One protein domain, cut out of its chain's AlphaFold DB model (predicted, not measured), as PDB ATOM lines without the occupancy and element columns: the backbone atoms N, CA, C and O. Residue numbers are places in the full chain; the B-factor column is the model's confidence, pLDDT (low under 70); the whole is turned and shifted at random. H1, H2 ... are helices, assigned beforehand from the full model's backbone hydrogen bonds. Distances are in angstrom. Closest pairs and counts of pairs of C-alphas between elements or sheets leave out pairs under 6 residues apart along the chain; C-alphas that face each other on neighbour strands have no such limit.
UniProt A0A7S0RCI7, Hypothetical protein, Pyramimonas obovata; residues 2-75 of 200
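AT A GLANCE: This is residues 2 to 75 of the 200 residues of the protein "Hypothetical protein" of Pyramimonas obovata (UniProt A0A7S0RCI7). A small head of three short helices, H1, H2 and H3, packed on one another, has a fourth, H4, close by, and the long helix H5, residues 56 to 75, sticks out from it as a free arm. The printed part has 74 residues with five named helices, H1 to H5 in chain order, and no named strand: the class is all helix. It is loose, with a radius of gyration of the C-alphas of 15.2 A and spans of 45 by 30 by 18 A.

HOW THE PARTS SIT: Begin at H1, residues 2 to 10, which touches H2, residues 18 to 24, closest at the C-alphas of Ala 9 and Cys 21, 6.1 A apart, at a steep tilt of 43 degrees, the same way. H1 touches H3, residues 27 to 37, closest at the C-alphas of Gly 2 and Met 36, 5.0 A, at a steep tilt of 42 degrees, opposite ways. H2 and H3 form a helical hairpin at a shallow tilt of 25 degrees; their closest C-alphas, of Ala 22 and Thr 30, are 5.7 A apart. With one shallow tilt among these three pairs, the packing is mostly crossed, but only just. H4, residues 48 to 54, is close to H3 but not clearly touching, with the C-alphas of Thr 32 and Leu 54 closest at 7.3 A. H5, residues 56 to 75, meets H4 only through their link and is apart from H1, H2 and H3. Every O i to N i+4 pair is within hydrogen-bond range in H1, H3, H4 and H5; in H2, 2 of 3 are.

IN THESE COORDINATES: Find C-alpha 2 at (88.381, 159.086, 123.657), where H1 begins; it runs 12.4 A. H2 measures 10.1 A, H3 15.3 A and H4 9.8 A. From C-alpha 56 at (83.022, 143.302, 119.746), H5 runs 28.5 A to C-alpha 75 at (100.159, 132.910, 99.488).

THE WHOLE: The farthest C-alphas, of Pro 42 and His 75, are 49.0 A apart. The printed part has no cut and no long link. Only residue 40 is under pLDDT 70.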
ATOM      1  N   GLY A   2      89.564 158.412 124.238       84.94
ATOM      2  CA  GLY A   2      88.381 159.086 123.657       84.94
ATOM      3  C   GLY A   2      88.638 160.487 123.073       84.94
ATOM      4  O   GLY A   2      88.235 160.768 121.952       84.94
ATOM      5  N   ARG A   3      89.410 161.340 123.769       86.38
ATOM      6  CA  ARG A   3      89.800 162.674 123.258       86.38
ATOM      7  C   ARG A   3      90.645 162.624 121.976       86.38
ATOM      8  O   ARG A   3      90.518 163.511 121.143       86.38
ATOM      9  N   LEU A   4      91.489 161.600 121.821       87.62
ATOM     10  CA  LEU A   4      92.318 161.414 120.625       87.62
ATOM     11  C   LEU A   4      91.451 161.021 119.426       87.62
ATOM     12  O   LEU A   4      91.564 161.632 118.372       87.62
ATOM     13  N   LEU A   5      90.561 160.040 119.604       89.06
ATOM     14  CA  LEU A   5      89.649 159.607 118.543       89.06
ATOM     15  C   LEU A   5      88.702 160.737 118.112       89.06
ATOM     16  O   LEU A   5      88.472 160.908 116.921       89.06
ATOM     17  N   LEU A   6      88.217 161.555 119.055       90.00
ATOM     18  CA  LEU A   6      87.402 162.730 118.732       90.00
ATOM     19  C   LEU A   6      88.190 163.777 117.927       90.00
ATOM     20  O   LEU A   6      87.655 164.343 116.978       90.00
ATOM     21  N   ALA A   7      89.457 164.018 118.277       90.38
ATOM     22  CA  ALA A   7      90.324 164.921 117.525       90.38
ATOM     23  C   ALA A   7      90.617 164.397 116.107       90.38
ATOM     24  O   ALA A   7      90.599 165.175 115.159       90.38
ATOM     25  N   LEU A   8      90.826 163.084 115.945       89.19
ATOM     26  CA  LEU A   8      90.980 162.454 114.630       89.19
ATOM     27  C   LEU A   8      89.702 162.566 113.790       89.19
ATOM     28  O   LEU A   8      89.784 162.896 112.611       89.19
ATOM     29  N   ALA A   9      88.534 162.349 114.402       88.19
ATOM     30  CA  ALA A   9      87.245 162.460 113.725       88.19
ATOM     31  C   ALA A   9      86.940 163.897 113.267       88.19
ATOM     32  O   ALA A   9      86.399 164.085 112.185       88.19
ATOM     33  N   CYS A  10      87.309 164.912 114.055       87.88
ATOM     34  CA  CYS A  10      87.067 166.318 113.703       87.88
ATOM     35  C   CYS A  10      88.098 166.891 112.710       87.88
ATOM     36  O   CYS A  10      87.868 167.955 112.138       87.88
ATOM     37  N   GLY A  11      89.224 166.201 112.499       84.50
ATOM     38  CA  GLY A  11      90.294 166.627 111.602       84.50
ATOM     39  C   GLY A  11      91.270 167.651 112.211       84.50
ATOM     40  O   GLY A  11      91.046 168.201 113.294       84.50
ATOM     41  N   PRO A  12      92.401 167.910 111.530       80.00
ATOM     42  CA  PRO A  12      93.447 168.793 112.037       80.00
ATOM     43  C   PRO A  12      92.968 170.252 112.117       80.00
ATOM     44  O   PRO A  12      92.506 170.822 111.133       80.00
ATOM     45  N   GLY A  13      93.116 170.874 113.293       77.12
ATOM     46  CA  GLY A  13      92.800 172.293 113.525       77.12
ATOM     47  C   GLY A  13      91.353 172.595 113.940       77.12
ATOM     48  O   GLY A  13      91.064 173.735 114.301       77.12
ATOM     49  N   ALA A  14      90.458 171.604 113.945       81.69
ATOM     50  CA  ALA A  14      89.097 171.758 114.452       81.69
ATOM     51  C   ALA A  14      89.041 171.628 115.985       81.69
ATOM     52  O   ALA A  14      89.805 170.871 116.590       81.69
ATOM     53  N   VAL A  15      88.103 172.337 116.622       86.12
ATOM     54  CA  VAL A  15      87.799 172.137 118.047       86.12
ATOM     55  C   VAL A  15      87.074 170.791 118.193       86.12
ATOM     56  O   VAL A  15      86.008 170.632 117.592       86.12
ATOM     57  N   PRO A  16      87.604 169.824 118.968       86.19
ATOM     58  CA  PRO A  16      86.983 168.510 119.104       86.19
ATOM     59  C   PRO A  16      85.578 168.625 119.711       86.19
ATOM     60  O   PRO A  16      85.434 169.015 120.870       86.19
ATOM     61  N   SER A  17      84.548 168.276 118.937       88.50
ATOM     62  CA  SER A  17      83.142 168.338 119.356       88.50
ATOM     63  C   SER A  17      82.399 167.064 118.970       88.50
ATOM     64  O   SER A  17      82.481 166.601 117.830       88.50
ATOM     65  N   LEU A  18      81.645 166.500 119.920       87.06
ATOM     66  CA  LEU A  18      80.792 165.333 119.671       87.06
ATOM     67  C   LEU A  18      79.681 165.640 118.660       87.06
ATOM     68  O   LEU A  18      79.319 164.756 117.891       87.06
ATOM     69  N   GLU A  19      79.185 166.879 118.620       89.00
ATOM     70  CA  GLU A  19      78.168 167.310 117.653       89.00
ATOM     71  C   GLU A  19      78.711 167.263 116.224       89.00
ATOM     72  O   GLU A  19      78.053 166.750 115.322       89.00
ATOM     73  N   LEU A  20      79.950 167.725 116.032       86.31
ATOM     74  CA  LEU A  20      80.614 167.702 114.731       86.31
ATOM     75  C   LEU A  20      80.909 166.262 114.282       86.31
ATOM     76  O   LEU A  20      80.702 165.921 113.120       86.31
ATOM     77  N   CYS A  21      81.302 165.391 115.215       88.56
ATOM     78  CA  CYS A  21      81.471 163.962 114.951       88.56
ATOM     79  C   CYS A  21      80.142 163.276 114.577       88.56
ATOM     80  O   CYS A  21      80.108 162.490 113.631       88.56
ATOM     81  N   ALA A  22      79.040 163.601 115.261       90.56
ATOM     82  CA  ALA A  22      77.712 163.038 114.993       90.56
ATOM     83  C   ALA A  22      77.160 163.400 113.605       90.56
ATOM     84  O   ALA A  22      76.355 162.657 113.052       90.56
ATOM     85  N   MET A  23      77.589 164.532 113.035       89.69
ATOM     86  CA  MET A  23      77.209 164.938 111.679       89.69
ATOM     87  C   MET A  23      77.925 164.135 110.585       89.69
ATOM     88  O   MET A  23      77.445 164.099 109.454       89.69
ATOM     89  N   GLN A  24      79.075 163.529 110.893       88.38
ATOM     90  CA  GLN A  24      79.963 162.915 109.898       88.38
ATOM     91  C   GLN A  24      80.074 161.393 110.024       88.38
ATOM     92  O   GLN A  24      80.396 160.723 109.045       88.38
ATOM     93  N   PHE A  25      79.816 160.839 111.208       91.50
ATOM     94  CA  PHE A  25      80.050 159.429 111.507       91.50
ATOM     95  C   PHE A  25      78.805 158.721 112.038       91.50
ATOM     96  O   PHE A  25      77.764 159.324 112.293       91.50
ATOM     97  N   SER A  26      78.915 157.399 112.194       92.00
ATOM     98  CA  SER A  26      77.819 156.573 112.684       92.00
ATOM     99  C   SER A  26      77.417 156.954 114.119       92.00
ATOM    100  O   SER A  26      78.271 157.291 114.949       92.00
ATOM    101  N   PRO A  27      76.122 156.828 114.467       89.94
ATOM    102  CA  PRO A  27      75.643 157.099 115.823       89.94
ATOM    103  C   PRO A  27      76.265 156.158 116.866       89.94
ATOM    104  O   PRO A  27      76.356 156.500 118.045       89.94
ATOM    105  N   GLU A  28      76.710 154.975 116.440       89.75
ATOM    106  CA  GLU A  28      77.442 154.022 117.270       89.75
ATOM    107  C   GLU A  28      78.828 154.548 117.663       89.75
ATOM    108  O   GLU A  28      79.201 154.469 118.838       89.75
ATOM    109  N   LEU A  29      79.565 155.158 116.727       89.06
ATOM    110  CA  LEU A  29      80.859 155.770 117.017       89.06
ATOM    111  C   LEU A  29      80.699 156.945 117.985       89.06
ATOM    112  O   LEU A  29      81.409 157.008 118.987       89.06
ATOM    113  N   THR A  30      79.737 157.841 117.744       90.75
ATOM    114  CA  THR A  30      79.479 158.988 118.633       90.75
ATOM    115  C   THR A  30      79.104 158.536 120.044       90.75
ATOM    116  O   THR A  30      79.611 159.086 121.021       90.75
ATOM    117  N   ARG A  31      78.264 157.499 120.167       89.06
ATOM    118  CA  ARG A  31      77.892 156.912 121.463       89.06
ATOM    119  C   ARG A  31      79.106 156.321 122.172       89.06
ATOM    120  O   ARG A  31      79.328 156.614 123.344       89.06
ATOM    121  N   THR A  32      79.916 155.545 121.457       89.06
ATOM    122  CA  THR A  32      81.132 154.936 122.007       89.06
ATOM    123  C   THR A  32      82.116 156.013 122.471       89.06
ATOM    124  O   THR A  32      82.591 155.963 123.603       89.06
ATOM    125  N   LEU A  33      82.340 157.061 121.670       90.12
ATOM    126  CA  LEU A  33      83.173 158.207 122.046       90.12
ATOM    127  C   LEU A  33      82.642 158.940 123.278       90.12
ATOM    128  O   LEU A  33      83.433 159.241 124.168       90.12
ATOM    129  N   GLY A  34      81.329 159.165 123.371       88.62
ATOM    130  CA  GLY A  34      80.689 159.724 124.564       88.62
ATOM    131  C   GLY A  34      81.008 158.902 125.815       88.62
ATOM    132  O   GLY A  34      81.571 159.426 126.775       88.62
ATOM    133  N   THR A  35      80.792 157.583 125.756       88.75
ATOM    134  CA  THR A  35      81.087 156.681 126.889       88.75
ATOM    135  C   THR A  35      82.578 156.611 127.249       88.75
ATOM    136  O   THR A  35      82.920 156.396 128.411       88.75
ATOM    137  N   MET A  36      83.486 156.821 126.285       87.44
ATOM    138  CA  MET A  36      84.937 156.876 126.519       87.44
ATOM    139  C   MET A  36      85.416 158.225 127.076       87.44
ATOM    140  O   MET A  36      86.489 158.286 127.680       87.44
ATOM    141  N   LEU A  37      84.684 159.315 126.827       88.25
ATOM    142  CA  LEU A  37      84.981 160.648 127.363       88.25
ATOM    143  C   LEU A  37      84.519 160.789 128.817       88.25
ATOM    144  O   LEU A  37      85.173 161.489 129.587       88.25
ATOM    145  N   GLU A  38      83.465 160.067 129.194       87.06
ATOM    146  CA  GLU A  38      82.942 159.959 130.563       87.06
ATOM    147  C   GLU A  38      83.603 158.822 131.372       87.06
ATOM    148  O   GLU A  38      83.045 158.340 132.356       87.06
ATOM    149  N   ALA A  39      84.795 158.367 130.968       78.62
ATOM    150  CA  ALA A  39      85.506 157.279 131.640       78.62
ATOM    151  C   ALA A  39      85.678 157.557 133.149       78.62
ATOM    152  O   ALA A  39      86.235 158.584 133.540       78.62
ATOM    153  N   GLY A  40      85.201 156.635 133.994       68.38
ATOM    154  CA  GLY A  40      85.205 156.762 135.459       68.38
ATOM    155  C   GLY A  40      84.004 157.503 136.072       68.38
ATOM    156  O   GLY A  40      83.892 157.552 137.296       68.38
ATOM    157  N   ALA A  41      83.091 158.049 135.263       81.38
ATOM    158  CA  ALA A  41      81.810 158.594 135.720       81.38
ATOM    159  C   ALA A  41      80.702 157.520 135.675       81.38
ATOM    160  O   ALA A  41      80.803 156.570 134.891       81.38
ATOM    161  N   PRO A  42      79.627 157.637 136.482       71.38
ATOM    162  CA  PRO A  42      78.475 156.740 136.387       71.38
ATOM    163  C   PRO A  42      77.814 156.873 135.003       71.38
ATOM    164  O   PRO A  42      77.169 157.876 134.723       71.38
ATOM    165  N   GLY A  43      78.001 155.865 134.143       71.25
ATOM    166  CA  GLY A  43      77.517 155.847 132.751       71.25
ATOM    167  C   GLY A  43      78.616 155.713 131.687       71.25
ATOM    168  O   GLY A  43      78.326 155.294 130.569       71.25
ATOM    169  N   GLY A  44      79.877 155.979 132.041       82.19
ATOM    170  CA  GLY A  44      81.024 155.807 131.147       82.19
ATOM    171  C   GLY A  44      81.626 154.400 131.164       82.19
ATOM    172  O   GLY A  44      81.260 153.546 131.978       82.19
ATOM    173  N   VAL A  45      82.595 154.168 130.278       84.19
ATOM    174  CA  VAL A  45      83.407 152.940 130.256       84.19
ATOM    175  C   VAL A  45      84.274 152.875 131.516       84.19
ATOM    176  O   VAL A  45      85.070 153.781 131.769       84.19
ATOM    177  N   GLN A  46      84.128 151.800 132.292       82.81
ATOM    178  CA  GLN A  46      84.853 151.597 133.552       82.81
ATOM    179  C   GLN A  46      86.114 150.748 133.377       82.81
ATOM    180  O   GLN A  46      87.115 150.976 134.052       82.81
ATOM    181  N   ASP A  47      86.082 149.778 132.460       84.62
ATOM    182  CA  ASP A  47      87.205 148.887 132.192       84.62
ATOM    183  C   ASP A  47      87.333 148.518 130.702       84.62
ATOM    184  O   ASP A  47      86.483 148.818 129.857       84.62
ATOM    185  N   VAL A  48      88.440 147.851 130.371       85.31
ATOM    186  CA  VAL A  48      88.742 147.417 128.998       85.31
ATOM    187  C   VAL A  48      87.768 146.337 128.515       85.31
ATOM    188  O   VAL A  48      87.528 146.245 127.316       85.31
ATOM    189  N   ARG A  49      87.171 145.546 129.417       88.94
ATOM    190  CA  ARG A  49      86.225 144.474 129.057       88.94
ATOM    191  C   ARG A  49      84.890 145.047 128.587       88.94
ATOM    192  O   ARG A  49      84.295 144.541 127.641       88.94
ATOM    193  N   GLN A  50      84.433 146.124 129.214       87.75
ATOM    194  CA  GLN A  50      83.245 146.856 128.800       87.75
ATOM    195  C   GLN A  50      83.471 147.516 127.437       87.75
ATOM    196  O   GLN A  50      82.616 147.414 126.560       87.75
ATOM    197  N   LEU A  51      84.645 148.123 127.221       86.38
ATOM    198  CA  LEU A  51      85.015 148.665 125.912       86.38
ATOM    199  C   LEU A  51      85.096 147.571 124.841       86.38
ATOM    200  O   LEU A  51      84.599 147.762 123.735       86.38
ATOM    201  N   SER A  52      85.684 146.418 125.165       88.69
ATOM    202  CA  SER A  52      85.775 145.294 124.233       88.69
ATOM    203  C   SER A  52      84.396 144.713 123.915       88.69
ATOM    204  O   SER A  52      84.158 144.306 122.788       88.69
ATOM    205  N   GLY A  53      83.457 144.715 124.867       89.25
ATOM    206  CA  GLY A  53      82.060 144.363 124.604       89.25
ATOM    207  C   GLY A  53      81.388 145.319 123.612       89.25
ATOM    208  O   GLY A  53      80.750 144.862 122.670       89.25
ATOM    209  N   LEU A  54      81.583 146.633 123.778       87.81
ATOM    210  CA  LEU A  54      81.036 147.656 122.873       87.81
ATOM    211  C   LEU A  54      81.632 147.582 121.462       87.81
ATOM    212  O   LEU A  54      80.942 147.848 120.487       87.81
ATOM    213  N   LEU A  55      82.907 147.209 121.351       90.00
ATOM    214  CA  LEU A  55      83.616 147.109 120.076       90.00
ATOM    215  C   LEU A  55      83.607 145.692 119.485       90.00
ATOM    216  O   LEU A  55      84.245 145.481 118.460       90.00
ATOM    217  N   ALA A  56      82.915 144.723 120.093       91.69
ATOM    218  CA  ALA A  56      83.022 143.302 119.746       91.69
ATOM    219  C   ALA A  56      82.823 143.022 118.251       91.69
ATOM    220  O   ALA A  56      83.676 142.404 117.623       91.69
ATOM    221  N   GLU A  57      81.744 143.529 117.657       87.94
ATOM    222  CA  GLU A  57      81.448 143.321 116.234       87.94
ATOM    223  C   GLU A  57      82.470 143.985 115.303       87.94
ATOM    224  O   GLU A  57      82.770 143.464 114.229       87.94
ATOM    225  N   HIS A  58      83.023 145.126 115.717       90.31
ATOM    226  CA  HIS A  58      84.081 145.819 114.984       90.31
ATOM    227  C   HIS A  58      85.401 145.054 115.084       90.31
ATOM    228  O   HIS A  58      86.066 144.857 114.075       90.31
ATOM    229  N   MET A  59      85.743 144.544 116.270       92.50
ATOM    230  CA  MET A  59      86.930 143.714 116.471       92.50
ATOM    231  C   MET A  59      86.875 142.431 115.644       92.50
ATOM    232  O   MET A  59      87.898 142.045 115.096       92.50
ATOM    233  N   TRP A  60      85.709 141.787 115.517       93.19
ATOM    234  CA  TRP A  60      85.568 140.606 114.660       93.19
ATOM    235  C   TRP A  60      85.822 140.924 113.187       93.19
ATOM    236  O   TRP A  60      86.515 140.161 112.523       93.19
ATOM    237  N   ARG A  61      85.323 142.065 112.696       93.88
ATOM    238  CA  ARG A  61      85.596 142.528 111.326       93.88
ATOM    239  C   ARG A  61      87.074 142.832 111.101       93.88
ATOM    240  O   ARG A  61      87.631 142.400 110.100       93.88
ATOM    241  N   GLU A  62      87.717 143.530 112.034       95.19
ATOM    242  CA  GLU A  62      89.155 143.815 111.947       95.19
ATOM    243  C   GLU A  62      90.000 142.539 112.039       95.19
ATOM    244  O   GLU A  62      91.001 142.402 111.342       95.19
ATOM    245  N   LEU A  63      89.588 141.580 112.872       96.56
ATOM    246  CA  LEU A  63      90.263 140.293 113.002       96.56
ATOM    247  C   LEU A  63      90.155 139.474 111.710       96.56
ATOM    248  O   LEU A  63      91.157 138.935 111.251       96.56
ATOM    249  N   ASP A  64      88.967 139.414 111.109       97.06
ATOM    250  CA  ASP A  64      88.734 138.751 109.823       97.06
ATOM    251  C   ASP A  64      89.534 139.407 108.687       97.06
ATOM    252  O   ASP A  64      90.209 138.721 107.918       97.06
ATOM    253  N   ALA A  65      89.556 140.742 108.636       96.94
ATOM    254  CA  ALA A  65      90.369 141.490 107.682       96.94
ATOM    255  C   ALA A  65      91.872 141.216 107.868       96.94
ATOM    256  O   ALA A  65      92.589 141.004 106.889       96.94
ATOM    257  N   ALA A  66      92.352 141.166 109.115       97.62
ATOM    258  CA  ALA A  66      93.742 140.845 109.423       97.62
ATOM    259  C   ALA A  66      94.108 139.405 109.029       97.62
ATOM    260  O   ALA A  66      95.190 139.178 108.489       97.62
ATOM    261  N   HIS A  67      93.223 138.434 109.265       98.12
ATOM    262  CA  HIS A  67      93.432 137.051 108.832       98.12
ATOM    263  C   HIS A  67      93.416 136.916 107.311       98.12
ATOM    264  O   HIS A  67      94.355 136.358 106.757       98.12
ATOM    265  N   SER A  68      92.441 137.522 106.639       97.94
ATOM    266  CA  SER A  68      92.371 137.540 105.174       97.94
ATOM    267  C   SER A  68      93.627 138.158 104.555       97.94
ATOM    268  O   SER A  68      94.162 137.651 103.571       97.94
ATOM    269  N   TYR A  69      94.145 139.239 105.147       98.12
ATOM    270  CA  TYR A  69      95.398 139.845 104.703       98.12
ATOM    271  C   TYR A  69      96.607 138.930 104.940       98.12
ATOM    272  O   TYR A  69      97.477 138.822 104.077       98.12
ATOM    273  N   ASN A  70      96.653 138.230 106.078       98.38
ATOM    274  CA  ASN A  70      97.696 137.239 106.338       98.38
ATOM    275  C   ASN A  70      97.659 136.084 105.333       98.38
ATOM    276  O   ASN A  70      98.725 135.653 104.902       98.38
ATOM    277  N   ASP A  71      96.480 135.616 104.927       98.44
ATOM    278  CA  ASP A  71      96.347 134.552 103.927       98.44
ATOM    279  C   ASP A  71      96.928 134.985 102.572       98.44
ATOM    280  O   ASP A  71      97.650 134.218 101.933       98.44
ATOM    281  N   VAL A  72      96.700 136.242 102.165       98.25
ATOM    282  CA  VAL A  72      97.322 136.826 100.963       98.25
ATOM    283  C   VAL A  72      98.846 136.861 101.099       98.25
ATOM    284  O   VAL A  72      99.552 136.381 100.218       98.25
ATOM    285  N   LEU A  73      99.369 137.356 102.225       98.25
ATOM    286  CA  LEU A  73     100.816 137.398 102.455       98.25
ATOM    287  C   LEU A  73     101.451 136.003 102.478       98.25
ATOM    288  O   LEU A  73     102.558 135.816 101.978       98.25
ATOM    289  N   GLN A  74     100.771 135.019 103.065       97.94
ATOM    290  CA  GLN A  74     101.226 133.631 103.087       97.94
ATOM    291  C   GLN A  74     101.230 133.023 101.687       97.94
ATOM    292  O   GLN A  74     102.174 132.310 101.338       97.94
ATOM    293  N   HIS A  75     100.212 133.322 100.881       97.69
ATOM    294  CA  HIS A  75     100.159 132.910  99.488       97.69
ATOM    295  C   HIS A  75     101.326 133.498  98.687       97.69
ATOM    296  O   HIS A  75     102.095 132.735  98.102       97.69
TER     297      HIS A  75